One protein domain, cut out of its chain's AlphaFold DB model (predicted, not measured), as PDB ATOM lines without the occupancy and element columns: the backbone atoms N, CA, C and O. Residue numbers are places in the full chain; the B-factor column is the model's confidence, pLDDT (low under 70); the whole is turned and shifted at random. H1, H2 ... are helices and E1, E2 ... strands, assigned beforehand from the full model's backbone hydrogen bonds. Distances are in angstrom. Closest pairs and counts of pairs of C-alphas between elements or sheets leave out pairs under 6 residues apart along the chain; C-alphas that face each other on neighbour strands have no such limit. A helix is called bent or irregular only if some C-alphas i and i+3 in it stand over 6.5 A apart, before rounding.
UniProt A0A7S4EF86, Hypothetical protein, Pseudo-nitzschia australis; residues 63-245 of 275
ATOM      1  N   VAL A  63     252.818 204.694 278.192       98.88
ATOM      2  CA  VAL A  63     254.019 204.071 278.746       98.88
ATOM      3  C   VAL A  63     254.605 203.084 277.742       98.88
ATOM      4  O   VAL A  63     253.882 202.286 277.149       98.88
ATOM      5  N   ILE A  64     255.922 203.147 277.539       98.81
ATOM      6  CA  ILE A  64     256.683 202.125 276.812       98.81
ATOM      7  C   ILE A  64     257.597 201.436 277.820       98.81
ATOM      8  O   ILE A  64     258.515 202.067 278.342       98.81
ATOM      9  N   ASN A  65     257.374 200.149 278.072       98.88
ATOM     10  CA  ASN A  65     258.328 199.343 278.828       98.88
ATOM     11  C   ASN A  65     259.522 199.006 277.924       98.88
ATOM     12  O   ASN A  65     259.347 198.684 276.748       98.88
ATOM     13  N   TYR A  66     260.736 199.136 278.457       98.88
ATOM     14  CA  TYR A  66     261.968 198.700 277.807       98.88
ATOM     15  C   TYR A  66     262.709 197.763 278.758       98.88
ATOM     16  O   TYR A  66     263.431 198.193 279.665       98.88
ATOM     17  N   GLU A  67     262.459 196.475 278.558       98.81
ATOM     18  CA  GLU A  67     262.842 195.375 279.448       98.81
ATOM     19  C   GLU A  67     263.883 194.469 278.787       98.81
ATOM     20  O   GLU A  67     264.613 193.745 279.464       98.81
ATOM     21  N   GLU A  68     263.974 194.527 277.458       98.81
ATOM     22  CA  GLU A  68     264.682 193.566 276.633       98.81
ATOM     23  C   GLU A  68     266.205 193.701 276.756       98.81
ATOM     24  O   GLU A  68     266.813 194.733 276.456       98.81
ATOM     25  N   GLY A  69     266.828 192.614 277.212       98.06
ATOM     26  CA  GLY A  69     268.206 192.547 277.682       98.06
ATOM     27  C   GLY A  69     268.343 192.646 279.208       98.06
ATOM     28  O   GLY A  69     269.464 192.554 279.705       98.06
ATOM     29  N   GLY A  70     267.254 192.846 279.953       98.19
ATOM     30  CA  GLY A  70     267.218 192.907 281.419       98.19
ATOM     31  C   GLY A  70     266.416 191.781 282.086       98.19
ATOM     32  O   GLY A  70     266.435 191.685 283.320       98.19
ATOM     33  N   GLU A  71     265.750 190.938 281.293       98.50
ATOM     34  CA  GLU A  71     264.934 189.789 281.706       98.50
ATOM     35  C   GLU A  71     265.746 188.657 282.351       98.50
ATOM     36  O   GLU A  71     266.978 188.734 282.467       98.50
ATOM     37  N   MET A  72     265.062 187.602 282.799       98.19
ATOM     38  CA  MET A  72     265.713 186.404 283.335       98.19
ATOM     39  C   MET A  72     266.477 185.641 282.237       98.19
ATOM     40  O   MET A  72     265.910 185.173 281.249       98.19
ATOM     41  N   CYS A  73     267.781 185.463 282.408       98.38
ATOM     42  CA  CYS A  73     268.622 184.680 281.516       98.38
ATOM     43  C   CYS A  73     269.874 184.192 282.248       98.38
ATOM     44  O   CYS A  73     270.533 184.939 282.970       98.38
ATOM     45  N   LEU A  74     270.313 182.969 281.952       98.19
ATOM     46  CA  LEU A  74     271.579 182.443 282.476       98.19
ATOM     47  C   LEU A  74     272.785 183.323 282.135       98.19
ATOM     48  O   LEU A  74     273.744 183.385 282.900       98.19
ATOM     49  N   LEU A  75     272.759 184.018 280.992       98.06
ATOM     50  CA  LEU A  75     273.832 184.943 280.616       98.06
ATOM     51  C   LEU A  75     273.905 186.163 281.545       98.06
ATOM     52  O   LEU A  75     274.910 186.870 281.543       98.06
ATOM     53  N   HIS A  76     272.846 186.424 282.312       97.94
ATOM     54  CA  HIS A  76     272.741 187.527 283.265       97.94
ATOM     55  C   HIS A  76     273.037 187.054 284.697       97.94
ATOM     56  O   HIS A  76     273.015 187.866 285.619       97.94
ATOM     57  N   GLY A  77     273.352 185.764 284.872       97.56
ATOM     58  CA  GLY A  77     273.627 185.142 286.165       97.56
ATOM     59  C   GLY A  77     272.398 184.557 286.860       97.56
ATOM     60  O   GLY A  77     272.504 184.210 288.030       97.56
ATOM     61  N   ASP A  78     271.257 184.446 286.172       98.00
ATOM     62  CA  ASP A  78     270.045 183.863 286.751       98.00
ATOM     63  C   ASP A  78     270.032 182.328 286.631       98.00
ATOM     64  O   ASP A  78     270.555 181.756 285.673       98.00
ATOM     65  N   ASP A  79     269.360 181.653 287.565       97.56
ATOM     66  CA  ASP A  79     269.294 180.184 287.613       97.56
ATOM     67  C   ASP A  79     268.332 179.566 286.580       97.56
ATOM     68  O   ASP A  79     268.272 178.343 286.428       97.56
ATOM     69  N   ALA A  80     267.545 180.383 285.873       98.12
ATOM     70  CA  ALA A  80     266.594 179.909 284.874       98.12
ATOM     71  C   ALA A  80     266.319 180.943 283.774       98.12
ATOM     72  O   ALA A  80     266.572 182.137 283.941       98.12
ATOM     73  N   SER A  81     265.786 180.477 282.642       98.19
ATOM     74  CA  SER A  81     265.319 181.351 281.564       98.19
ATOM     75  C   SER A  81     264.052 182.126 281.932       98.19
ATOM     76  O   SER A  81     263.222 181.635 282.697       98.19
ATOM     77  N   GLU A  82     263.828 183.253 281.260       98.06
ATOM     78  CA  GLU A  82     262.546 183.954 281.252       98.06
ATOM     79  C   GLU A  82     261.405 183.064 280.735       98.06
ATOM     80  O   GLU A  82     261.605 182.141 279.931       98.06
ATOM     81  N   CYS A  83     260.201 183.325 281.236       96.69
ATOM     82  CA  CYS A  83     258.981 182.616 280.876       96.69
ATOM     83  C   CYS A  83     257.756 183.529 280.718       96.69
ATOM     84  O   CYS A  83     256.698 183.049 280.309       96.69
ATOM     85  N   LEU A  84     257.875 184.819 281.025       96.12
ATOM     86  CA  LEU A  84     256.786 185.779 280.922       96.12
ATOM     87  C   LEU A  84     256.759 186.482 279.556       96.12
ATOM     88  O   LEU A  84     257.703 186.405 278.775       96.12
ATOM     89  N   LEU A  85     255.616 187.120 279.280       95.50
ATOM     90  CA  LEU A  85     255.385 188.101 278.208       95.50
ATOM     91  C   LEU A  85     256.006 187.748 276.849       95.50
ATOM     92  O   LEU A  85     256.726 188.530 276.236       95.50
ATOM     93  N   SER A  86     255.699 186.546 276.363       95.25
ATOM     94  CA  SER A  86     256.217 186.033 275.097       95.25
ATOM     95  C   SER A  86     255.154 185.284 274.298       95.25
ATOM     96  O   SER A  86     254.155 184.804 274.844       95.25
ATOM     97  N   ASP A  87     255.410 185.104 273.003       93.62
ATOM     98  CA  ASP A  87     254.514 184.383 272.088       93.62
ATOM     99  C   ASP A  87     254.408 182.880 272.407       93.62
ATOM    100  O   ASP A  87     253.504 182.202 271.916       93.62
ATOM    101  N   ASN A  88     255.290 182.340 273.260       93.44
ATOM    102  CA  ASN A  88     255.145 180.976 273.784       93.44
ATOM    103  C   ASN A  88     253.903 180.833 274.688       93.44
ATOM    104  O   ASN A  88     253.455 179.717 274.967       93.44
ATOM    105  N   GLY A  89     253.319 181.959 275.102       89.88
ATOM    106  CA  GLY A  89     252.061 182.031 275.818       89.88
ATOM    107  C   GLY A  89     252.213 181.885 277.333       89.88
ATOM    108  O   GLY A  89     253.300 181.623 277.858       89.88
ATOM    109  N   PRO A  90     251.095 182.002 278.065       90.19
ATOM    110  CA  PRO A  90     251.111 182.259 279.504       90.19
ATOM    111  C   PRO A  90     251.467 181.045 280.368       90.19
ATOM    112  O   PRO A  90     251.673 181.179 281.568       90.19
ATOM    113  N   ASN A  91     251.510 179.848 279.778       92.94
ATOM    114  CA  ASN A  91     251.849 178.609 280.483       92.94
ATOM    115  C   ASN A  91     253.326 178.223 280.322       92.94
ATOM    116  O   ASN A  91     253.724 177.143 280.772       92.94
ATOM    117  N   THR A  92     254.127 179.068 279.664       95.06
ATOM    118  CA  THR A  92     255.566 178.847 279.500       95.06
ATOM    119  C   THR A  92     256.210 178.652 280.866       95.06
ATOM    120  O   THR A  92     255.987 179.426 281.792       95.06
ATOM    121  N   GLN A  93     256.987 177.581 281.007       97.19
ATOM    122  CA  GLN A  93     257.748 177.306 282.221       97.19
ATOM    123  C   GLN A  93     259.203 177.725 282.012       97.19
ATOM    124  O   GLN A  93     259.723 177.539 280.906       97.19
ATOM    125  N   PRO A  94     259.867 178.260 283.046       97.25
ATOM    126  CA  PRO A  94     261.271 178.621 282.950       97.25
ATOM    127  C   PRO A  94     262.127 177.358 282.791       97.25
ATOM    128  O   PRO A  94     261.856 176.318 283.402       97.25
ATOM    129  N   TYR A  95     263.166 177.431 281.962       97.81
ATOM    130  CA  TYR A  95     264.131 176.344 281.817       97.81
ATOM    131  C   TYR A  95     265.212 176.504 282.882       97.81
ATOM    132  O   TYR A  95     265.995 177.451 282.852       97.81
ATOM    133  N   VAL A  96     265.222 175.602 283.862       98.31
ATOM    134  CA  VAL A  96     266.153 175.648 284.998       98.31
ATOM    135  C   VAL A  96     267.547 175.231 284.540       98.31
ATOM    136  O   VAL A  96     267.704 174.168 283.944       98.31
ATOM    137  N   ASN A  97     268.561 176.040 284.856       98.12
ATOM    138  CA  ASN A  97     269.958 175.868 284.445       98.12
ATOM    139  C   ASN A  97     270.164 175.747 282.926       98.12
ATOM    140  O   ASN A  97     271.214 175.283 282.476       98.12
ATOM    141  N   GLU A  98     269.192 176.189 282.125       97.88
ATOM    142  CA  GLU A  98     269.269 176.162 280.668       97.88
ATOM    143  C   GLU A  98     268.780 177.473 280.046       97.88
ATOM    144  O   GLU A  98     267.895 178.156 280.555       97.88
ATOM    145  N   ARG A  99     269.360 177.825 278.896       98.38
ATOM    146  CA  ARG A  99     268.893 178.950 278.081       98.38
ATOM    147  C   ARG A  99     267.642 178.567 277.300       98.38
ATOM    148  O   ARG A  99     267.558 177.460 276.768       98.38
ATOM    149  N   ASN A 100     266.726 179.516 277.132       98.06
ATOM    150  CA  ASN A 100     265.564 179.359 276.263       98.06
ATOM    151  C   ASN A 100     265.702 180.265 275.038       98.06
ATOM    152  O   ASN A 100     265.264 181.411 275.032       98.06
ATOM    153  N   LEU A 101     266.311 179.723 273.982       97.94
ATOM    154  CA  LEU A 101     266.645 180.487 272.776       97.94
ATOM    155  C   LEU A 101     265.416 181.060 272.054       97.94
ATOM    156  O   LEU A 101     265.533 182.083 271.384       97.94
ATOM    157  N   ASN A 102     264.243 180.428 272.188       97.62
ATOM    158  CA  ASN A 102     263.011 180.965 271.611       97.62
ATOM    159  C   ASN A 102     262.620 182.266 272.320       97.62
ATOM    160  O   ASN A 102     262.396 183.269 271.648       97.62
ATOM    161  N   ILE A 103     262.605 182.260 273.658       97.94
ATOM    162  CA  ILE A 103     262.281 183.441 274.469       97.94
ATOM    163  C   ILE A 103     263.300 184.553 274.240       97.94
ATOM    164  O   ILE A 103     262.909 185.668 273.914       97.94
ATOM    165  N   GLU A 104     264.596 184.236 274.297       98.56
ATOM    166  CA  GLU A 104     265.659 185.215 274.031       98.56
ATOM    167  C   GLU A 104     265.474 185.881 272.658       98.56
ATOM    168  O   GLU A 104     265.540 187.101 272.541       98.56
ATOM    169  N   SER A 105     265.148 185.103 271.617       98.31
ATOM    170  CA  SER A 105     264.921 185.656 270.276       98.31
ATOM    171  C   SER A 105     263.672 186.547 270.166       98.31
ATOM    172  O   SER A 105     263.629 187.443 269.320       98.31
ATOM    173  N   MET A 106     262.654 186.319 271.004       98.38
ATOM    174  CA  MET A 106     261.446 187.149 271.071       98.38
ATOM    175  C   MET A 106     261.725 188.469 271.797       98.38
ATOM    176  O   MET A 106     261.353 189.524 271.289       98.38
ATOM    177  N   TYR A 107     262.458 188.430 272.913       98.56
ATOM    178  CA  TYR A 107     262.941 189.636 273.594       98.56
ATOM    179  C   TYR A 107     263.867 190.451 272.673       98.56
ATOM    180  O   TYR A 107     263.689 191.656 272.492       98.56
ATOM    181  N   ASP A 108     264.769 189.791 271.941       98.56
ATOM    182  CA  ASP A 108     265.590 190.447 270.919       98.56
ATOM    183  C   ASP A 108     264.739 191.184 269.868       98.56
ATOM    184  O   ASP A 108     265.129 192.254 269.394       98.56
ATOM    185  N   TYR A 109     263.569 190.660 269.480       98.81
ATOM    186  CA  TYR A 109     262.682 191.350 268.537       98.81
ATOM    187  C   TYR A 109     262.175 192.687 269.093       98.81
ATOM    188  O   TYR A 109     262.108 193.668 268.339       98.81
ATOM    189  N   GLY A 110     261.870 192.752 270.388       98.62
ATOM    190  CA  GLY A 110     261.490 193.977 271.087       98.62
ATOM    191  C   GLY A 110     262.544 195.076 270.936       98.62
ATOM    192  O   GLY A 110     262.283 196.108 270.304       98.62
ATOM    193  N   ALA A 111     263.784 194.795 271.342       98.38
ATOM    194  CA  ALA A 111     264.903 195.738 271.238       98.38
ATOM    195  C   ALA A 111     265.314 196.066 269.788       98.38
ATOM    196  O   ALA A 111     265.659 197.207 269.462       98.38
ATOM    197  N   ARG A 112     265.295 195.077 268.884       98.75
ATOM    198  CA  ARG A 112     265.801 195.226 267.502       98.75
ATOM    199  C   ARG A 112     264.789 195.837 266.542       98.75
ATOM    200  O   ARG A 112     265.183 196.459 265.557       98.75
ATOM    201  N   CYS A 113     263.496 195.636 266.786       98.75
ATOM    202  CA  CYS A 113     262.430 195.957 265.835       98.75
ATOM    203  C   CYS A 113     261.232 196.656 266.489       98.75
ATOM    204  O   CYS A 113     260.726 197.634 265.927       98.75
ATOM    205  N   GLY A 114     260.753 196.139 267.624       98.62
ATOM    206  CA  GLY A 114     259.568 196.614 268.342       98.62
ATOM    207  C   GLY A 114     259.699 198.070 268.773       98.62
ATOM    208  O   GLY A 114     258.951 198.923 268.280       98.62
ATOM    209  N   PHE A 115     260.725 198.366 269.574       98.81
ATOM    210  CA  PHE A 115     261.041 199.708 270.061       98.81
ATOM    211  C   PHE A 115     261.088 200.725 268.918       98.81
ATOM    212  O   PHE A 115     260.403 201.741 268.951       98.81
ATOM    213  N   TRP A 116     261.816 200.438 267.835       98.88
ATOM    214  CA  TRP A 116     261.952 201.377 266.716       98.88
ATOM    215  C   TRP A 116     260.637 201.656 265.988       98.88
ATOM    216  O   TRP A 116     260.456 202.734 265.411       98.88
ATOM    217  N   ARG A 117     259.710 200.691 265.975       98.88
ATOM    218  CA  ARG A 117     258.372 200.887 265.409       98.88
ATOM    219  C   ARG A 117     257.535 201.805 266.295       98.88
ATOM    220  O   ARG A 117     256.922 202.722 265.748       98.88
ATOM    221  N   LEU A 118     257.564 201.611 267.614       98.75
ATOM    222  CA  LEU A 118     256.904 202.494 268.581       98.75
ATOM    223  C   LEU A 118     257.526 203.894 268.572       98.75
ATOM    224  O   LEU A 118     256.812 204.883 268.438       98.75
ATOM    225  N   HIS A 119     258.854 203.989 268.567       98.75
ATOM    226  CA  HIS A 119     259.574 205.252 268.462       98.75
ATOM    227  C   HIS A 119     259.117 206.059 267.242       98.75
ATOM    228  O   HIS A 119     258.701 207.207 267.383       98.75
ATOM    229  N   ARG A 120     259.091 205.466 266.038       98.69
ATOM    230  CA  ARG A 120     258.567 206.153 264.839       98.69
ATOM    231  C   ARG A 120     257.086 206.533 264.960       98.69
ATOM    232  O   ARG A 120     256.689 207.565 264.425       98.69
ATOM    233  N   LEU A 121     256.272 205.709 265.623       98.69
ATOM    234  CA  LEU A 121     254.844 205.963 265.814       98.69
ATOM    235  C   LEU A 121     254.601 207.209 266.679       98.69
ATOM    236  O   LEU A 121     253.866 208.102 266.249       98.69
ATOM    237  N   PHE A 122     255.222 207.261 267.860       98.69
ATOM    238  CA  PHE A 122     255.034 208.328 268.844       98.69
ATOM    239  C   PHE A 122     255.709 209.632 268.413       98.69
ATOM    240  O   PHE A 122     255.054 210.673 268.374       98.69
ATOM    241  N   THR A 123     256.961 209.574 267.946       98.31
ATOM    242  CA  THR A 123     257.668 210.767 267.438       98.31
ATOM    243  C   THR A 123     256.994 211.347 266.192       98.31
ATOM    244  O   THR A 123     256.803 212.560 266.091       98.31
ATOM    245  N   GLY A 124     256.517 210.498 265.272       98.31
ATOM    246  CA  GLY A 124     255.763 210.933 264.093       98.31
ATOM    247  C   GLY A 124     254.424 211.605 264.427       98.31
ATOM    248  O   GLY A 124     253.935 212.417 263.641       98.31
ATOM    249  N   ARG A 125     253.838 211.292 265.590       98.19
ATOM    250  CA  ARG A 125     252.603 211.909 266.111       98.19
ATOM    251  C   ARG A 125     252.854 213.058 267.082       98.19
ATOM    252  O   ARG A 125     251.895 213.750 267.410       98.19
ATOM    253  N   LYS A 126     254.107 213.282 267.493       97.38
ATOM    254  CA  LYS A 126     254.491 214.253 268.529       97.38
ATOM    255  C   LYS A 126     253.718 214.030 269.832       97.38
ATOM    256  O   LYS A 126     253.179 214.970 270.412       97.38
ATOM    257  N   VAL A 127     253.595 212.763 270.217       98.12
ATOM    258  CA  VAL A 127     252.993 212.357 271.486       98.12
ATOM    259  C   VAL A 127     254.138 211.963 272.421       98.12
ATOM    260  O   VAL A 127     254.882 211.044 272.062       98.12
ATOM    261  N   PRO A 128     254.310 212.656 273.560       98.19
ATOM    262  CA  PRO A 128     255.296 212.272 274.559       98.19
ATOM    263  C   PRO A 128     254.889 210.961 275.231       98.19
ATOM    264  O   PRO A 128     253.703 210.627 275.294       98.19
ATOM    265  N   VAL A 129     255.879 210.229 275.734       98.69
ATOM    266  CA  VAL A 129     255.686 208.976 276.473       98.69
ATOM    267  C   VAL A 129     256.573 208.968 277.712       98.69
ATOM    268  O   VAL A 129     257.621 209.621 277.734       98.69
ATOM    269  N   THR A 130     256.188 208.175 278.704       98.88
ATOM    270  CA  THR A 130     257.094 207.756 279.773       98.88
ATOM    271  C   THR A 130     257.677 206.395 279.401       98.88
ATOM    272  O   THR A 130     256.952 205.448 279.105       98.88
ATOM    273  N   VAL A 131     259.003 206.281 279.376       98.88
ATOM    274  CA  VAL A 131     259.692 205.005 279.181       98.88
ATOM    275  C   VAL A 131     259.982 204.405 280.551       98.88
ATOM    276  O   VAL A 131     260.770 204.965 281.313       98.88
ATOM    277  N   PHE A 132     259.365 203.268 280.859       98.94
ATOM    278  CA  PHE A 132     259.723 202.445 282.012       98.94
ATOM    279  C   PHE A 132     260.901 201.568 281.607       98.94
ATOM    280  O   PHE A 132     260.745 200.569 280.909       98.94
ATOM    281  N   ALA A 133     262.106 201.988 281.989       98.69
ATOM    282  CA  ALA A 133     263.337 201.398 281.484       98.69
ATOM    283  C   ALA A 133     264.085 200.595 282.551       98.69
ATOM    284  O   ALA A 133     264.487 201.128 283.591       98.69
ATOM    285  N   VAL A 134     264.327 199.318 282.255       98.94
ATOM    286  CA  VAL A 134     265.144 198.443 283.098       98.94
ATOM    287  C   VAL A 134     266.608 198.864 282.969       98.94
ATOM    288  O   VAL A 134     267.144 198.975 281.862       98.94
ATOM    289  N   GLY A 135     267.280 199.091 284.099       98.75
ATOM    290  CA  GLY A 135     268.653 199.604 284.140       98.75
ATOM    291  C   GLY A 135     269.632 198.765 283.313       98.75
ATOM    292  O   GLY A 135     270.362 199.307 282.483       98.75
ATOM    293  N   MET A 136     269.599 197.439 283.465       98.88
ATOM    294  CA  MET A 136     270.455 196.531 282.695       98.88
ATOM    295  C   MET A 136     270.151 196.553 281.186       98.88
ATOM    296  O   MET A 136     271.078 196.484 280.376       98.88
ATOM    297  N   ALA A 137     268.879 196.678 280.791       98.88
ATOM    298  CA  ALA A 137     268.488 196.770 279.383       98.88
ATOM    299  C   ALA A 137     269.044 198.052 278.738       98.88
ATOM    300  O   ALA A 137     269.573 198.018 277.622       98.88
ATOM    301  N   LEU A 138     269.005 199.177 279.467       98.81
ATOM    302  CA  LEU A 138     269.593 200.442 279.024       98.81
ATOM    303  C   LEU A 138     271.098 200.317 278.766       98.81
ATOM    304  O   LEU A 138     271.561 200.738 277.709       98.81
ATOM    305  N   GLU A 139     271.863 199.719 279.686       98.50
ATOM    306  CA  GLU A 139     273.322 199.558 279.547       98.50
ATOM    307  C   GLU A 139     273.727 198.765 278.295       98.50
ATOM    308  O   GLU A 139     274.814 198.962 277.748       98.50
ATOM    309  N   ARG A 140     272.846 197.890 277.809       98.38
ATOM    310  CA  ARG A 140     273.122 196.990 276.686       98.38
ATOM    311  C   ARG A 140     272.797 197.577 275.322       98.38
ATOM    312  O   ARG A 140     273.268 197.043 274.319       98.38
ATOM    313  N   ASN A 141     272.025 198.661 275.257       98.50
ATOM    314  CA  ASN A 141     271.568 199.213 273.985       98.50
ATOM    315  C   ASN A 141     271.731 200.737 273.896       98.50
ATOM    316  O   ASN A 141     270.793 201.518 274.057       98.50
ATOM    317  N   MET A 142     272.951 201.165 273.561       98.56
ATOM    318  CA  MET A 142     273.285 202.585 273.396       98.56
ATOM    319  C   MET A 142     272.592 203.261 272.211       98.56
ATOM    320  O   MET A 142     272.435 204.482 272.227       98.56
ATOM    321  N   GLU A 143     272.144 202.505 271.205       98.56
ATOM    322  CA  GLU A 143     271.367 203.075 270.101       98.56
ATOM    323  C   GLU A 143     269.971 203.497 270.572       98.56
ATOM    324  O   GLU A 143     269.549 204.621 270.295       98.56
ATOM    325  N   VAL A 144     269.290 202.647 271.351       98.69
ATOM    326  CA  VAL A 144     267.995 202.973 271.973       98.69
ATOM    327  C   VAL A 144     268.135 204.150 272.936       98.69
ATOM    328  O   VAL A 144     267.384 205.120 272.829       98.69
ATOM    329  N   VAL A 145     269.152 204.137 273.805       98.75
ATOM    330  CA  VAL A 145     269.455 205.270 274.700       98.75
ATOM    331  C   VAL A 145     269.680 206.558 273.905       98.75
ATOM    332  O   VAL A 145     269.161 207.614 274.266       98.75
ATOM    333  N   GLY A 146     270.433 206.484 272.804       98.62
ATOM    334  CA  GLY A 146     270.671 207.612 271.910       98.62
ATOM    335  C   GLY A 146     269.392 208.160 271.276       98.62
ATOM    336  O   GLY A 146     269.259 209.375 271.153       98.62
ATOM    337  N   ALA A 147     268.446 207.294 270.911       98.62
ATOM    338  CA  ALA A 147     267.159 207.695 270.349       98.62
ATOM    339  C   ALA A 147     266.245 208.357 271.386       98.62
ATOM    340  O   ALA A 147     265.687 209.417 271.111       98.62
ATOM    341  N   ILE A 148     266.158 207.789 272.594       98.44
ATOM    342  CA  ILE A 148     265.387 208.362 273.707       98.44
ATOM    343  C   ILE A 148     265.920 209.756 274.064       98.44
ATOM    344  O   ILE A 148     265.146 210.697 274.188       98.44
ATOM    345  N   LYS A 149     267.247 209.935 274.128       98.12
ATOM    346  CA  LYS A 149     267.882 211.244 274.384       98.12
ATOM    347  C   LYS A 149     267.518 212.337 273.379       98.12
ATOM    348  O   LYS A 149     267.667 213.510 273.699       98.12
ATOM    349  N   GLN A 150     267.118 211.972 272.162       97.88
ATOM    350  CA  GLN A 150     266.700 212.942 271.148       97.88
ATOM    351  C   GLN A 150     265.267 213.448 271.374       97.88
ATOM    352  O   GLN A 150     264.865 214.393 270.699       97.88
ATOM    353  N   GLN A 151     264.507 212.838 272.290       97.56
ATOM    354  CA  GLN A 151     263.134 213.218 272.612       97.56
ATOM    355  C   GLN A 151     263.101 213.952 273.960       97.56
ATOM    356  O   GLN A 151     263.062 213.339 275.023       97.56
ATOM    357  N   GLU A 152     263.161 215.286 273.927       93.81
ATOM    358  CA  GLU A 152     263.201 216.123 275.142       93.81
ATOM    359  C   GLU A 152     261.925 216.028 275.993       93.81
ATOM    360  O   GLU A 152     261.965 216.271 277.197       93.81
ATOM    361  N   ASP A 153     260.801 215.688 275.363       94.69
ATOM    362  CA  ASP A 153     259.478 215.559 275.968       94.69
ATOM    363  C   ASP A 153     259.163 214.134 276.443       94.69
ATOM    364  O   ASP A 153     258.080 213.898 276.974       94.69
ATOM    365  N   TRP A 154     260.091 213.188 276.271       98.19
ATOM    366  CA  TRP A 154     259.967 211.844 276.827       98.19
ATOM    367  C   TRP A 154     260.559 211.793 278.235       98.19
ATOM    368  O   TRP A 154     261.647 212.313 278.511       98.19
ATOM    369  N   GLU A 155     259.858 211.112 279.133       98.62
ATOM    370  CA  GLU A 155     260.389 210.751 280.442       98.62
ATOM    371  C   GLU A 155     261.083 209.385 280.370       98.62
ATOM    372  O   GLU A 155     260.665 208.505 279.620       98.62
ATOM    373  N   VAL A 156     262.134 209.195 281.171       98.69
ATOM    374  CA  VAL A 156     262.719 207.874 281.434       98.69
ATOM    375  C   VAL A 156     262.641 207.631 282.935       98.69
ATOM    376  O   VAL A 156     263.386 208.248 283.703       98.69
ATOM    377  N   ALA A 157     261.699 206.788 283.340       98.81
ATOM    378  CA  ALA A 157     261.496 206.388 284.723       98.81
ATOM    379  C   ALA A 157     262.166 205.033 284.986       98.81
ATOM    380  O   ALA A 157     262.375 204.223 284.077       98.81
ATOM    381  N   SER A 158     262.520 204.801 286.250       98.75
ATOM    382  CA  SER A 158     263.141 203.551 286.679       98.75
ATOM    383  C   SER A 158     262.149 202.403 286.538       98.75
ATOM    384  O   SER A 158     261.075 202.466 287.136       98.75
ATOM    385  N   HIS A 159     262.542 201.344 285.825       98.81
ATOM    386  CA  HIS A 159     261.849 200.054 285.852       98.81
ATOM    387  C   HIS A 159     262.623 198.975 286.638       98.81
ATOM    388  O   HIS A 159     262.595 197.791 286.312       98.81
ATOM    389  N   GLY A 160     263.389 199.401 287.650       98.06
ATOM    390  CA  GLY A 160     264.319 198.544 288.390       98.06
ATOM    391  C   GLY A 160     265.600 198.220 287.607       98.06
ATOM    392  O   GLY A 160     265.736 198.532 286.422       98.06
ATOM    393  N   TYR A 161     266.583 197.599 288.269       98.75
ATOM    394  CA  TYR A 161     267.848 197.229 287.611       98.75
ATOM    395  C   TYR A 161     267.688 195.972 286.755       98.75
ATOM    396  O   TYR A 161     268.235 195.888 285.652       98.75
ATOM    397  N   ARG A 162     266.919 195.013 287.274       98.56
ATOM    398  CA  ARG A 162     266.559 193.744 286.645       98.56
ATOM    399  C   ARG A 162     265.049 193.668 286.507       98.56
ATOM    400  O   ARG A 162     264.338 194.126 287.396       98.56
ATOM    401  N   TRP A 163     264.566 192.990 285.472       98.44
ATOM    402  CA  TRP A 163     263.135 192.721 285.315       98.44
ATOM    403  C   TRP A 163     262.675 191.478 286.106       98.44
ATOM    404  O   TRP A 163     262.025 190.565 285.594       98.44
ATOM    405  N   TRP A 164     263.061 191.412 287.378       97.44
ATOM    406  CA  TRP A 164     262.792 190.287 288.276       97.44
ATOM    407  C   TRP A 164     261.423 190.371 288.955       97.44
ATOM    408  O   TRP A 164     260.807 191.433 289.010       97.44
ATOM    409  N   ASP A 165     260.961 189.248 289.510       97.38
ATOM    410  CA  ASP A 165     259.974 189.260 290.595       97.38
ATOM    411  C   ASP A 165     260.699 189.538 291.917       97.38
ATOM    412  O   ASP A 165     261.475 188.708 292.397       97.38
ATOM    413  N   TYR A 166     260.467 190.718 292.496       98.00
ATOM    414  CA  TYR A 166     261.148 191.156 293.712       98.00
ATOM    415  C   TYR A 166     260.537 190.582 294.993       98.00
ATOM    416  O   TYR A 166     261.112 190.760 296.063       98.00
ATOM    417  N   LYS A 167     259.427 189.832 294.921       96.19
ATOM    418  CA  LYS A 167     258.698 189.302 296.086       96.19
ATOM    419  C   LYS A 167     259.580 188.654 297.161       96.19
ATOM    420  O   LYS A 167     259.278 188.803 298.341       96.19
ATOM    421  N   ASN A 168     260.617 187.913 296.760       93.75
ATOM    422  CA  ASN A 168     261.540 187.218 297.669       93.75
ATOM    423  C   ASN A 168     262.996 187.697 297.525       93.75
ATOM    424  O   ASN A 168     263.915 186.965 297.888       93.75
ATOM    425  N   VAL A 169     263.224 188.873 296.938       96.88
ATOM    426  CA  VAL A 169     264.562 189.468 296.878       96.88
ATOM    427  C   VAL A 169     264.878 190.069 298.247       96.88
ATOM    428  O   VAL A 169     264.042 190.743 298.845       96.88
ATOM    429  N   GLU A 170     266.078 189.796 298.756       98.12
ATOM    430  CA  GLU A 170     266.542 190.358 300.027       98.12
ATOM    431  C   GLU A 170     266.599 191.890 299.953       98.12
ATOM    432  O   GLU A 170     267.016 192.454 298.940       98.12
ATOM    433  N   GLU A 171     266.222 192.569 301.041       98.19
ATOM    434  CA  GLU A 171     266.095 194.034 301.064       98.19
ATOM    435  C   GLU A 171     267.381 194.755 300.636       98.19
ATOM    436  O   GLU A 171     267.317 195.704 299.856       98.19
ATOM    437  N   ASP A 172     268.545 194.295 301.101       98.50
ATOM    438  CA  ASP A 172     269.835 194.907 300.758       98.50
ATOM    439  C   ASP A 172     270.135 194.809 299.253       98.50
ATOM    440  O   ASP A 172     270.668 195.749 298.664       98.50
ATOM    441  N   VAL A 173     269.738 193.704 298.610       98.50
ATOM    442  CA  VAL A 173     269.906 193.501 297.161       98.50
ATOM    443  C   VAL A 173     268.935 194.384 296.384       98.50
ATOM    444  O   VAL A 173     269.299 194.988 295.376       98.50
ATOM    445  N   GLU A 174     267.691 194.496 296.848       98.69
ATOM    446  CA  GLU A 174     266.713 195.388 296.231       98.69
ATOM    447  C   GLU A 174     267.142 196.860 296.329       98.69
ATOM    448  O   GLU A 174     267.069 197.589 295.336       98.69
ATOM    449  N   ARG A 175     267.664 197.277 297.487       98.69
ATOM    450  CA  ARG A 175     268.225 198.616 297.694       98.69
ATOM    451  C   ARG A 175     269.403 198.880 296.757       98.69
ATOM    452  O   ARG A 175     269.400 199.900 296.068       98.69
ATOM    453  N   GLU A 176     270.344 197.940 296.652       98.62
ATOM    454  CA  GLU A 176     271.453 198.017 295.691       98.62
ATOM    455  C   GLU A 176     270.934 198.168 294.251       98.62
ATOM    456  O   GLU A 176     271.425 199.002 293.491       98.62
ATOM    457  N   HIS A 177     269.907 197.408 293.861       98.75
ATOM    458  CA  HIS A 177     269.312 197.496 292.526       98.75
ATOM    459  C   HIS A 177     268.674 198.872 292.254       98.75
ATOM    460  O   HIS A 177     268.808 199.401 291.142       98.75
ATOM    461  N   ILE A 178     268.004 199.475 293.238       98.75
ATOM    462  CA  ILE A 178     267.453 200.835 293.119       98.75
ATOM    463  C   ILE A 178     268.590 201.848 292.926       98.75
ATOM    464  O   ILE A 178     268.582 202.610 291.952       98.75
ATOM    465  N   GLU A 179     269.607 201.811 293.790       98.75
ATOM    466  CA  GLU A 179     270.776 202.698 293.725       98.75
ATOM    467  C   GLU A 179     271.513 202.563 292.385       98.75
ATOM    468  O   GLU A 179     271.780 203.559 291.702       98.75
ATOM    469  N   ARG A 180     271.748 201.325 291.938       98.69
ATOM    470  CA  ARG A 180     272.389 201.027 290.656       98.69
ATOM    471  C   ARG A 180     271.611 201.606 289.481       98.69
ATOM    472  O   ARG A 180     272.202 202.185 288.566       98.69
ATOM    473  N   THR A 181     270.287 201.486 289.494       98.62
ATOM    474  CA  THR A 181     269.439 202.021 288.417       98.62
ATOM    475  C   THR A 181     269.508 203.542 288.362       98.62
ATOM    476  O   THR A 181     269.588 204.115 287.270       98.62
ATOM    477  N   ILE A 182     269.554 204.206 289.520       98.81
ATOM    478  CA  ILE A 182     269.741 205.658 289.615       98.81
ATOM    479  C   ILE A 182     271.094 206.074 289.024       98.81
ATOM    480  O   ILE A 182     271.155 207.038 288.256       98.81
ATOM    481  N   GLU A 183     272.176 205.362 289.348       98.81
ATOM    482  CA  GLU A 183     273.505 205.622 288.780       98.81
ATOM    483  C   GLU A 183     273.531 205.458 287.260       98.81
ATOM    484  O   GLU A 183     274.052 206.324 286.556       98.81
ATOM    485  N   ILE A 184     272.932 204.383 286.740       98.88
ATOM    486  CA  ILE A 184     272.826 204.132 285.298       98.88
ATOM    487  C   ILE A 184     272.116 205.299 284.611       98.88
ATOM    488  O   ILE A 184     272.626 205.837 283.629       98.88
ATOM    489  N   HIS A 185     270.989 205.758 285.154       98.69
ATOM    490  CA  HIS A 185     270.265 206.902 284.601       98.69
ATOM    491  C   HIS A 185     271.104 208.184 284.625       98.69
ATOM    492  O   HIS A 185     271.186 208.870 283.606       98.69
ATOM    493  N   LYS A 186     271.794 208.481 285.736       98.56
ATOM    494  CA  LYS A 186     272.701 209.640 285.824       98.56
ATOM    495  C   LYS A 186     273.807 209.565 284.772       98.56
ATOM    496  O   LYS A 186     274.058 210.552 284.085       98.56
ATOM    497  N   ASN A 187     274.431 208.401 284.613       98.62
ATOM    498  CA  ASN A 187     275.529 208.195 283.669       98.62
ATOM    499  C   ASN A 187     275.062 208.281 282.214       98.62
ATOM    500  O   ASN A 187     275.735 208.877 281.372       98.62
ATOM    501  N   LEU A 188     273.908 207.691 281.911       98.50
ATOM    502  CA  LEU A 188     273.380 207.659 280.560       98.50
ATOM    503  C   LEU A 188     272.720 208.988 280.210       98.50
ATOM    504  O   LEU A 188     273.120 209.597 279.230       98.50
ATOM    505  N   PHE A 189     271.767 209.487 280.987       97.94
ATOM    506  CA  PHE A 189     270.933 210.641 280.630       97.94
ATOM    507  C   PHE A 189     271.379 211.970 281.252       97.94
ATOM    508  O   PHE A 189     270.789 213.004 280.948       97.94
ATOM    509  N   GLY A 190     272.400 211.970 282.114       97.56
ATOM    510  CA  GLY A 190     272.855 213.169 282.831       97.56
ATOM    511  C   GLY A 190     271.923 213.606 283.969       97.56
ATOM    512  O   GLY A 190     272.189 214.608 284.626       97.56
ATOM    513  N   LYS A 191     270.841 212.860 284.214       97.19
ATOM    514  CA  LYS A 191     269.841 213.107 285.256       97.19
ATOM    515  C   LYS A 191     269.400 211.786 285.882       97.19
ATOM    516  O   LYS A 191     269.450 210.745 285.235       97.19
ATOM    517  N   ARG A 192     268.989 211.830 287.148       98.25
ATOM    518  CA  ARG A 192     268.388 210.681 287.845       98.25
ATOM    519  C   ARG A 192     266.967 210.404 287.312       98.25
ATOM    520  O   ARG A 192     266.367 211.335 286.772       98.25
ATOM    521  N   PRO A 193     266.413 209.191 287.490       98.38
ATOM    522  CA  PRO A 193     264.992 208.971 287.274       98.38
ATOM    523  C   PRO A 193     264.199 209.631 288.410       98.38
ATOM    524  O   PRO A 193     264.665 209.696 289.554       98.38
ATOM    525  N   THR A 194     263.018 210.141 288.074       97.88
ATOM    526  CA  THR A 194     262.079 210.775 289.015       97.88
ATOM    527  C   THR A 194     260.856 209.915 289.304       97.88
ATOM    528  O   THR A 194     260.239 210.108 290.343       97.88
ATOM    529  N   GLY A 195     260.538 208.960 288.430       98.69
ATOM    530  CA  GLY A 195     259.529 207.927 288.654       98.69
ATOM    531  C   GLY A 195     260.147 206.554 288.899       98.69
ATOM    532  O   GLY A 195     261.249 206.273 288.408       98.69
ATOM    533  N   LEU A 196     259.420 205.700 289.618       98.69
ATOM    534  CA  LEU A 196     259.753 204.291 289.824       98.69
ATOM    535  C   LEU A 196     258.538 203.388 289.582       98.69
ATOM    536  O   LEU A 196     257.428 203.677 290.016       98.69
ATOM    537  N   TYR A 197     258.772 202.272 288.904       98.81
ATOM    538  CA  TYR A 197     257.820 201.179 288.750       98.81
ATOM    539  C   TYR A 197     258.600 199.865 288.731       98.81
ATOM    540  O   TYR A 197     259.392 199.661 287.827       98.81
ATOM    541  N   HIS A 198     258.441 198.954 289.685       97.69
ATOM    542  CA  HIS A 198     259.020 197.606 289.579       97.69
ATOM    543  C   HIS A 198     258.106 196.648 288.808       97.69
ATOM    544  O   HIS A 198     258.583 195.684 288.210       97.69
ATOM    545  N   GLY A 199     256.793 196.872 288.840       97.38
ATOM    546  CA  GLY A 199     255.754 196.010 288.276       97.38
ATOM    547  C   GLY A 199     255.509 194.743 289.091       97.38
ATOM    548  O   GLY A 199     254.361 194.426 289.411       97.38
ATOM    549  N   LYS A 200     256.585 194.058 289.489       97.44
ATOM    550  CA  LYS A 200     256.586 192.891 290.383       97.44
ATOM    551  C   LYS A 200     257.312 193.239 291.701       97.44
ATOM    552  O   LYS A 200     258.384 192.683 291.949       97.44
ATOM    553  N   PRO A 201     256.795 194.195 292.505       97.50
ATOM    554  CA  PRO A 201     257.477 194.706 293.694       97.50
ATOM    555  C   PRO A 201     257.493 193.691 294.848       97.50
ATOM    556  O   PRO A 201     256.637 192.808 294.953       97.50
ATOM    557  N   SER A 202     258.447 193.865 295.759       97.25
ATOM    558  CA  SER A 202     258.425 193.284 297.100       97.25
ATOM    559  C   SER A 202     257.534 194.114 298.038       97.25
ATOM    560  O   SER A 202     257.022 195.180 297.689       97.25
ATOM    561  N   THR A 203     257.370 193.668 299.285       94.94
ATOM    562  CA  THR A 203     256.725 194.486 300.327       94.94
ATOM    563  C   THR A 203     257.579 195.678 300.776       94.94
ATOM    564  O   THR A 203     257.077 196.549 301.482       94.94
ATOM    565  N   ASN A 204     258.859 195.719 300.397       96.56
ATOM    566  CA  ASN A 204     259.800 196.776 300.757       96.56
ATOM    567  C   ASN A 204     259.935 197.841 299.666       96.56
ATOM    568  O   ASN A 204     260.278 198.971 299.996       96.56
ATOM    569  N   THR A 205     259.637 197.527 298.402       97.56
ATOM    570  CA  THR A 205     259.939 198.376 297.237       97.56
ATOM    571  C   THR A 205     259.556 199.842 297.420       97.56
ATOM    572  O   THR A 205     260.405 200.725 297.308       97.56
ATOM    573  N   ARG A 206     258.290 200.120 297.761       96.00
ATOM    574  CA  ARG A 206     257.821 201.501 297.952       96.00
ATOM    575  C   ARG A 206     258.540 202.187 299.107       96.00
ATOM    576  O   ARG A 206     258.964 203.327 298.971       96.00
ATOM    577  N   ARG A 207     258.717 201.490 300.234       95.88
ATOM    578  CA  ARG A 207     259.464 202.024 301.378       95.88
ATOM    579  C   ARG A 207     260.894 202.380 300.973       95.88
ATOM    580  O   ARG A 207     261.335 203.475 301.288       95.88
ATOM    581  N   LEU A 208     261.582 201.504 300.242       97.62
ATOM    582  CA  LEU A 208     262.938 201.754 299.747       97.62
ATOM    583  C   LEU A 208     262.995 202.970 298.815       97.62
ATOM    584  O   LEU A 208     263.916 203.776 298.922       97.62
ATOM    585  N   ALA A 209     262.002 203.133 297.935       96.06
ATOM    586  CA  ALA A 209     261.896 204.293 297.053       96.06
ATOM    587  C   ALA A 209     261.691 205.604 297.837       96.06
ATOM    588  O   ALA A 209     262.348 206.605 297.551       96.06
ATOM    589  N   VAL A 210     260.818 205.592 298.851       95.69
ATOM    590  CA  VAL A 210     260.566 206.753 299.720       95.69
ATOM    591  C   VAL A 210     261.788 207.083 300.581       95.69
ATOM    592  O   VAL A 210     262.164 208.247 300.676       95.69
ATOM    593  N   GLU A 211     262.445 206.073 301.160       95.38
ATOM    594  CA  GLU A 211     263.678 206.226 301.946       95.38
ATOM    595  C   GLU A 211     264.842 206.783 301.112       95.38
ATOM    596  O   GLU A 211     265.650 207.552 301.633       95.38
ATOM    597  N   GLU A 212     264.944 206.423 299.826       95.75
ATOM    598  CA  GLU A 212     265.949 206.996 298.918       95.75
ATOM    599  C   GLU A 212     265.721 208.504 298.703       95.75
ATOM    600  O   GLU A 212     266.681 209.270 298.581       95.75
ATOM    601  N   GLY A 213     264.459 208.943 298.723       93.44
ATOM    602  CA  GLY A 213     264.074 210.343 298.899       93.44
ATOM    603  C   GLY A 213     264.150 211.229 297.655       93.44
ATOM    604  O   GLY A 213     263.868 212.423 297.747       93.44
ATOM    605  N   GLY A 214     264.526 210.696 296.489       95.81
ATOM    606  CA  GLY A 214     264.609 211.469 295.247       95.81
ATOM    607  C   GLY A 214     263.650 211.042 294.138       95.81
ATOM    608  O   GLY A 214     263.721 211.608 293.043       95.81
ATOM    609  N   PHE A 215     262.774 210.068 294.387       97.94
ATOM    610  CA  PHE A 215     261.634 209.776 293.519       97.94
ATOM    611  C   PHE A 215     260.473 210.722 293.834       97.94
ATOM    612  O   PHE A 215     260.081 210.883 294.988       97.94
ATOM    613  N   LEU A 216     259.925 211.350 292.794       97.50
ATOM    614  CA  LEU A 216     258.737 212.195 292.888       97.50
ATOM    615  C   LEU A 216     257.465 211.361 292.968       97.50
ATOM    616  O   LEU A 216     256.509 211.799 293.602       97.50
ATOM    617  N   TYR A 217     257.458 210.198 292.316       98.56
ATOM    618  CA  TYR A 217     256.329 209.284 292.330       98.56
ATOM    619  C   TYR A 217     256.752 207.822 292.158       98.56
ATOM    620  O   TYR A 217     257.809 207.535 291.582       98.56
ATOM    621  N   ASP A 218     255.876 206.916 292.582       98.69
ATOM    622  CA  ASP A 218     255.882 205.513 292.176       98.69
ATOM    623  C   ASP A 218     254.579 205.127 291.460       98.69
ATOM    624  O   ASP A 218     253.545 205.790 291.594       98.69
ATOM    625  N   SER A 219     254.650 204.062 290.665       98.75
ATOM    626  CA  SER A 219     253.520 203.512 289.913       98.75
ATOM    627  C   SER A 219     253.234 202.044 290.238       98.75
ATOM    628  O   SER A 219     252.502 201.381 289.502       98.75
ATOM    629  N   ASP A 220     253.776 201.512 291.341       98.00
ATOM    630  CA  ASP A 220     253.510 200.146 291.823       98.00
ATOM    631  C   ASP A 220     252.163 200.078 292.567       98.00
ATOM    632  O   ASP A 220     252.049 199.678 293.734       98.00
ATOM    633  N   ALA A 221     251.118 200.521 291.872       97.19
ATOM    634  CA  ALA A 221     249.749 200.594 292.345       97.19
ATOM    635  C   ALA A 221     248.779 200.498 291.158       97.19
ATOM    636  O   ALA A 221     249.079 200.960 290.061       97.19
ATOM    637  N   TYR A 222     247.611 199.895 291.382       97.88
ATOM    638  CA  TYR A 222     246.598 199.617 290.349       97.88
ATOM    639  C   TYR A 222     245.180 199.868 290.890       97.88
ATOM    640  O   TYR A 222     244.246 199.120 290.606       97.88
ATOM    641  N   ASN A 223     245.053 200.818 291.816       95.75
ATOM    642  CA  ASN A 223     243.955 200.907 292.781       95.75
ATOM    643  C   ASN A 223     243.170 202.227 292.736       95.75
ATOM    644  O   ASN A 223     242.328 202.420 293.607       95.75
ATOM    645  N   ASP A 224     243.426 203.112 291.774       96.50
ATOM    646  CA  ASP A 224     242.661 204.350 291.588       96.50
ATOM    647  C   ASP A 224     242.776 204.841 290.131       96.50
ATOM    648  O   ASP A 224     243.700 204.452 289.414       96.50
ATOM    649  N   ASP A 225     241.850 205.704 289.710       96.00
ATOM    650  CA  ASP A 225     241.856 206.379 288.402       96.00
ATOM    651  C   ASP A 225     242.621 207.718 288.452       96.00
ATOM    652  O   ASP A 225     242.888 208.343 287.419       96.00
ATOM    653  N   LEU A 226     242.949 208.197 289.659       96.38
ATOM    654  CA  LEU A 226     243.649 209.457 289.904       96.38
ATOM    655  C   LEU A 226     244.937 209.250 290.718       96.38
ATOM    656  O   LEU A 226     245.009 208.353 291.557       96.38
ATOM    657  N   PRO A 227     245.955 210.113 290.527       96.62
ATOM    658  CA  PRO A 227     247.087 210.180 291.443       96.62
ATOM    659  C   PRO A 227     246.647 210.533 292.862       96.62
ATOM    660  O   PRO A 227     245.751 211.360 293.034       96.62
ATOM    661  N   TYR A 228     247.340 209.992 293.863       93.81
ATOM    662  CA  TYR A 228     247.076 210.280 295.271       93.81
ATOM    663  C   TYR A 228     248.364 210.350 296.094       93.81
ATOM    664  O   TYR A 228     249.393 209.778 295.743       93.81
ATOM    665  N   TRP A 229     248.309 211.061 297.216       92.25
ATOM    666  CA  TRP A 229     249.424 211.156 298.154       92.25
ATOM    667  C   TRP A 229     249.385 209.996 299.149       92.25
ATOM    668  O   TRP A 229     248.393 209.818 299.855       92.25
ATOM    669  N   SER A 230     250.472 209.234 299.240       88.69
ATOM    670  CA  SER A 230     250.704 208.266 300.308       88.69
ATOM    671  C   SER A 230     251.546 208.891 301.414       88.69
ATOM    672  O   SER A 230     252.571 209.521 301.162       88.69
ATOM    673  N   PHE A 231     251.120 208.690 302.657       85.19
ATOM    674  CA  PHE A 231     251.869 209.086 303.853       85.19
ATOM    675  C   PHE A 231     252.605 207.895 304.487       85.19
ATOM    676  O   PHE A 231     253.275 208.041 305.508       85.19
ATOM    677  N   GLU A 232     252.492 206.706 303.891       81.00
ATOM    678  CA  GLU A 232     253.225 205.521 304.329       81.00
ATOM    679  C   GLU A 232     254.730 205.731 304.143       81.00
ATOM    680  O   GLU A 232     255.170 206.295 303.140       81.00
ATOM    681  N   ASN A 233     255.531 205.251 305.101       80.38
ATOM    682  CA  ASN A 233     257.002 205.285 305.062       80.38
ATOM    683  C   ASN A 233     257.626 206.688 304.919       80.38
ATOM    684  O   ASN A 233     258.830 206.809 304.716       80.38
ATOM    685  N   SER A 234     256.813 207.737 305.022       77.12
ATOM    686  CA  SER A 234     257.193 209.119 304.757       77.12
ATOM    687  C   SER A 234     257.581 209.841 306.049       77.12
ATOM    688  O   SER A 234     257.015 209.581 307.112       77.12
ATOM    689  N   GLU A 235     258.527 210.781 305.969       75.81
ATOM    690  CA  GLU A 235     258.760 211.728 307.066       75.81
ATOM    691  C   GLU A 235     257.529 212.630 307.258       75.81
ATOM    692  O   GLU A 235     256.809 212.943 306.303       75.81
ATOM    693  N   GLU A 236     257.290 213.080 308.492       74.50
ATOM    694  CA  GLU A 236     256.179 213.983 308.801       74.50
ATOM    695  C   GLU A 236     256.222 215.229 307.893       74.50
ATOM    696  O   GLU A 236     257.216 215.957 307.846       74.50
ATOM    697  N   GLY A 237     255.139 215.454 307.140       69.56
ATOM    698  CA  GLY A 237     255.009 216.578 306.208       69.56
ATOM    699  C   GLY A 237     255.623 216.381 304.814       69.56
ATOM    700  O   GLY A 237     255.649 217.343 304.046       69.56
ATOM    701  N   LYS A 238     256.102 215.177 304.459       81.94
ATOM    702  CA  LYS A 238     256.640 214.864 303.119       81.94
ATOM    703  C   LYS A 238     255.979 213.621 302.499       81.94
ATOM    704  O   LYS A 238     256.624 212.577 302.443       81.94
ATOM    705  N   PRO A 239     254.714 213.696 302.047       89.44
ATOM    706  CA  PRO A 239     254.066 212.557 301.400       89.44
ATOM    707  C   PRO A 239     254.748 212.166 300.083       89.44
ATOM    708  O   PRO A 239     255.356 213.000 299.410       89.44
ATOM    709  N   HIS A 240     254.575 210.908 299.682       94.06
ATOM    710  CA  HIS A 240     255.009 210.379 298.391       94.06
ATOM    711  C   HIS A 240     253.839 210.306 297.406       94.06
ATOM    712  O   HIS A 240     252.745 209.885 297.783       94.06
ATOM    713  N   LEU A 241     254.034 210.717 296.151       96.31
ATOM    714  CA  LEU A 241     252.976 210.641 295.146       96.31
ATOM    715  C   LEU A 241     252.886 209.221 294.589       96.31
ATOM    716  O   LEU A 241     253.877 208.668 294.126       96.31
ATOM    717  N   VAL A 242     251.687 208.662 294.553       97.75
ATOM    718  CA  VAL A 242     251.402 207.435 293.814       97.75
ATOM    719  C   VAL A 242     250.635 207.816 292.557       97.75
ATOM    720  O   VAL A 242     249.611 208.500 292.629       97.75
ATOM    721  N   ILE A 243     251.131 207.386 291.398       98.50
ATOM    722  CA  ILE A 243     250.434 207.494 290.112       98.50
ATOM    723  C   ILE A 243     250.097 206.070 289.667       98.50
ATOM    724  O   ILE A 243     250.982 205.400 289.126       98.50
ATOM    725  N   PRO A 244     248.860 205.586 289.897       98.38
ATOM    726  CA  PRO A 244     248.482 204.223 289.547       98.38
ATOM    727  C   PRO A 244     248.734 203.899 288.072       98.38
ATOM    728  O   PRO A 244     248.501 204.721 287.183       98.38
ATOM    729  N   TYR A 245     249.215 202.685 287.822       98.62
ATOM    730  CA  TYR A 245     249.389 202.118 286.491       98.62
ATOM    731  C   TYR A 245     248.255 201.132 286.169       98.62
ATOM    732  O   TYR A 245     247.299 200.979 286.928       98.62
TER     733      TYR A 245
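AT A GLANCE: This is residues 63 to 245 of the 275 residues of the protein "Hypothetical protein" of Pseudo-nitzschia australis (UniProt A0A7S4EF86). A short parallel sheet of three strands, E1, E2 and E3, has two longer helices near it, the bent H1 and H4, with the short helices H2 and H3 between them. Long loops make much of the rest: residues 67 to 100 lie by H1a at one end of the longest axis, and H5 and the small hairpin E4 and E5 lie toward the other. The 183 printed residues hold five named helices and five named strands, in the order E1 H1 E2 H2 H3 E3 H4 H5 E4 E5; the sheets run E1 E2 E3, parallel, and E4 E5, antiparallel. The class is mixed, with under half of the residues in named elements. The whole is compact, with a radius of gyration of the C-alphas of 16.6 A and spans of 51 by 41 by 33 A.

IN THESE COORDINATES: The larger sheet has E1, residues 63 to 66, from C-alpha 63 at (254.019, 204.071, 278.746), E2, residues 130 to 133, and E3, residues 155 to 158. H1, residues 101 to 125, was assigned as one helix by its hydrogen bonds but is bent, with C-alphas 112 and 115 7.0 A apart; its arms are H1a, residues 101 to 112, 15.7 A, and H1b, residues 115 to 125, 15.4 A. H2 is residues 135 to 140, H3 residues 142 to 148, and H4 residues 171 to 189, 26.8 A long from (266.095, 194.034, 301.064). H5 is residues 205 to 212, E4 residues 228 to 230, and E5 residues 240 to 242, ending at (251.402, 207.435, 293.814).

HOW THE PARTS SIT: E2 is the inner strand; N 64 and O 130 of E1 and E2 are 3.0 A apart, and N 131 and O 155 of E2 and E3 2.8 A, within hydrogen-bond range. E1, H1, E2 and E2, H2 H3, E3 are strand-helix-strand units, parallel neighbour strands with helices between, both with right-handed crossovers. H3 and H4 are on this sheet but only graze it, with residues 144 to 148 and 178 to 189. H1b and H2 are only just on it, each with 5 pairs of C-alphas within 10 A, and only graze it. H4 touches H2 with its residues 180 to 185 alone, closest at the C-alphas of Gly 135 and Thr 181, 5.0 A, at a steep tilt of 48 degrees. H4 and H5 only just touch, with 3 pairs of C-alphas within 8 A, closest at Arg 175 and Leu 208, 6.5 A. In the hairpin E4 and E5, N 230 and O 240 are 2.8 A apart. Residues 217 to 218 pair, parallel, with 195 to 196 and with 241 to 242 of E5. Each helix or arm has every O i to N i+4 pair within hydrogen-bond range.

THE WHOLE: The C-alphas of Leu 101 and Gly 237, the two farthest apart, are 50.6 A apart. The printed part has no cut. The links E1 to H1, E3 to H4, H4 to H5 and H5 to E4 are long. The mean pLDDT of the printed part is 96.7; residue 237 is under 70.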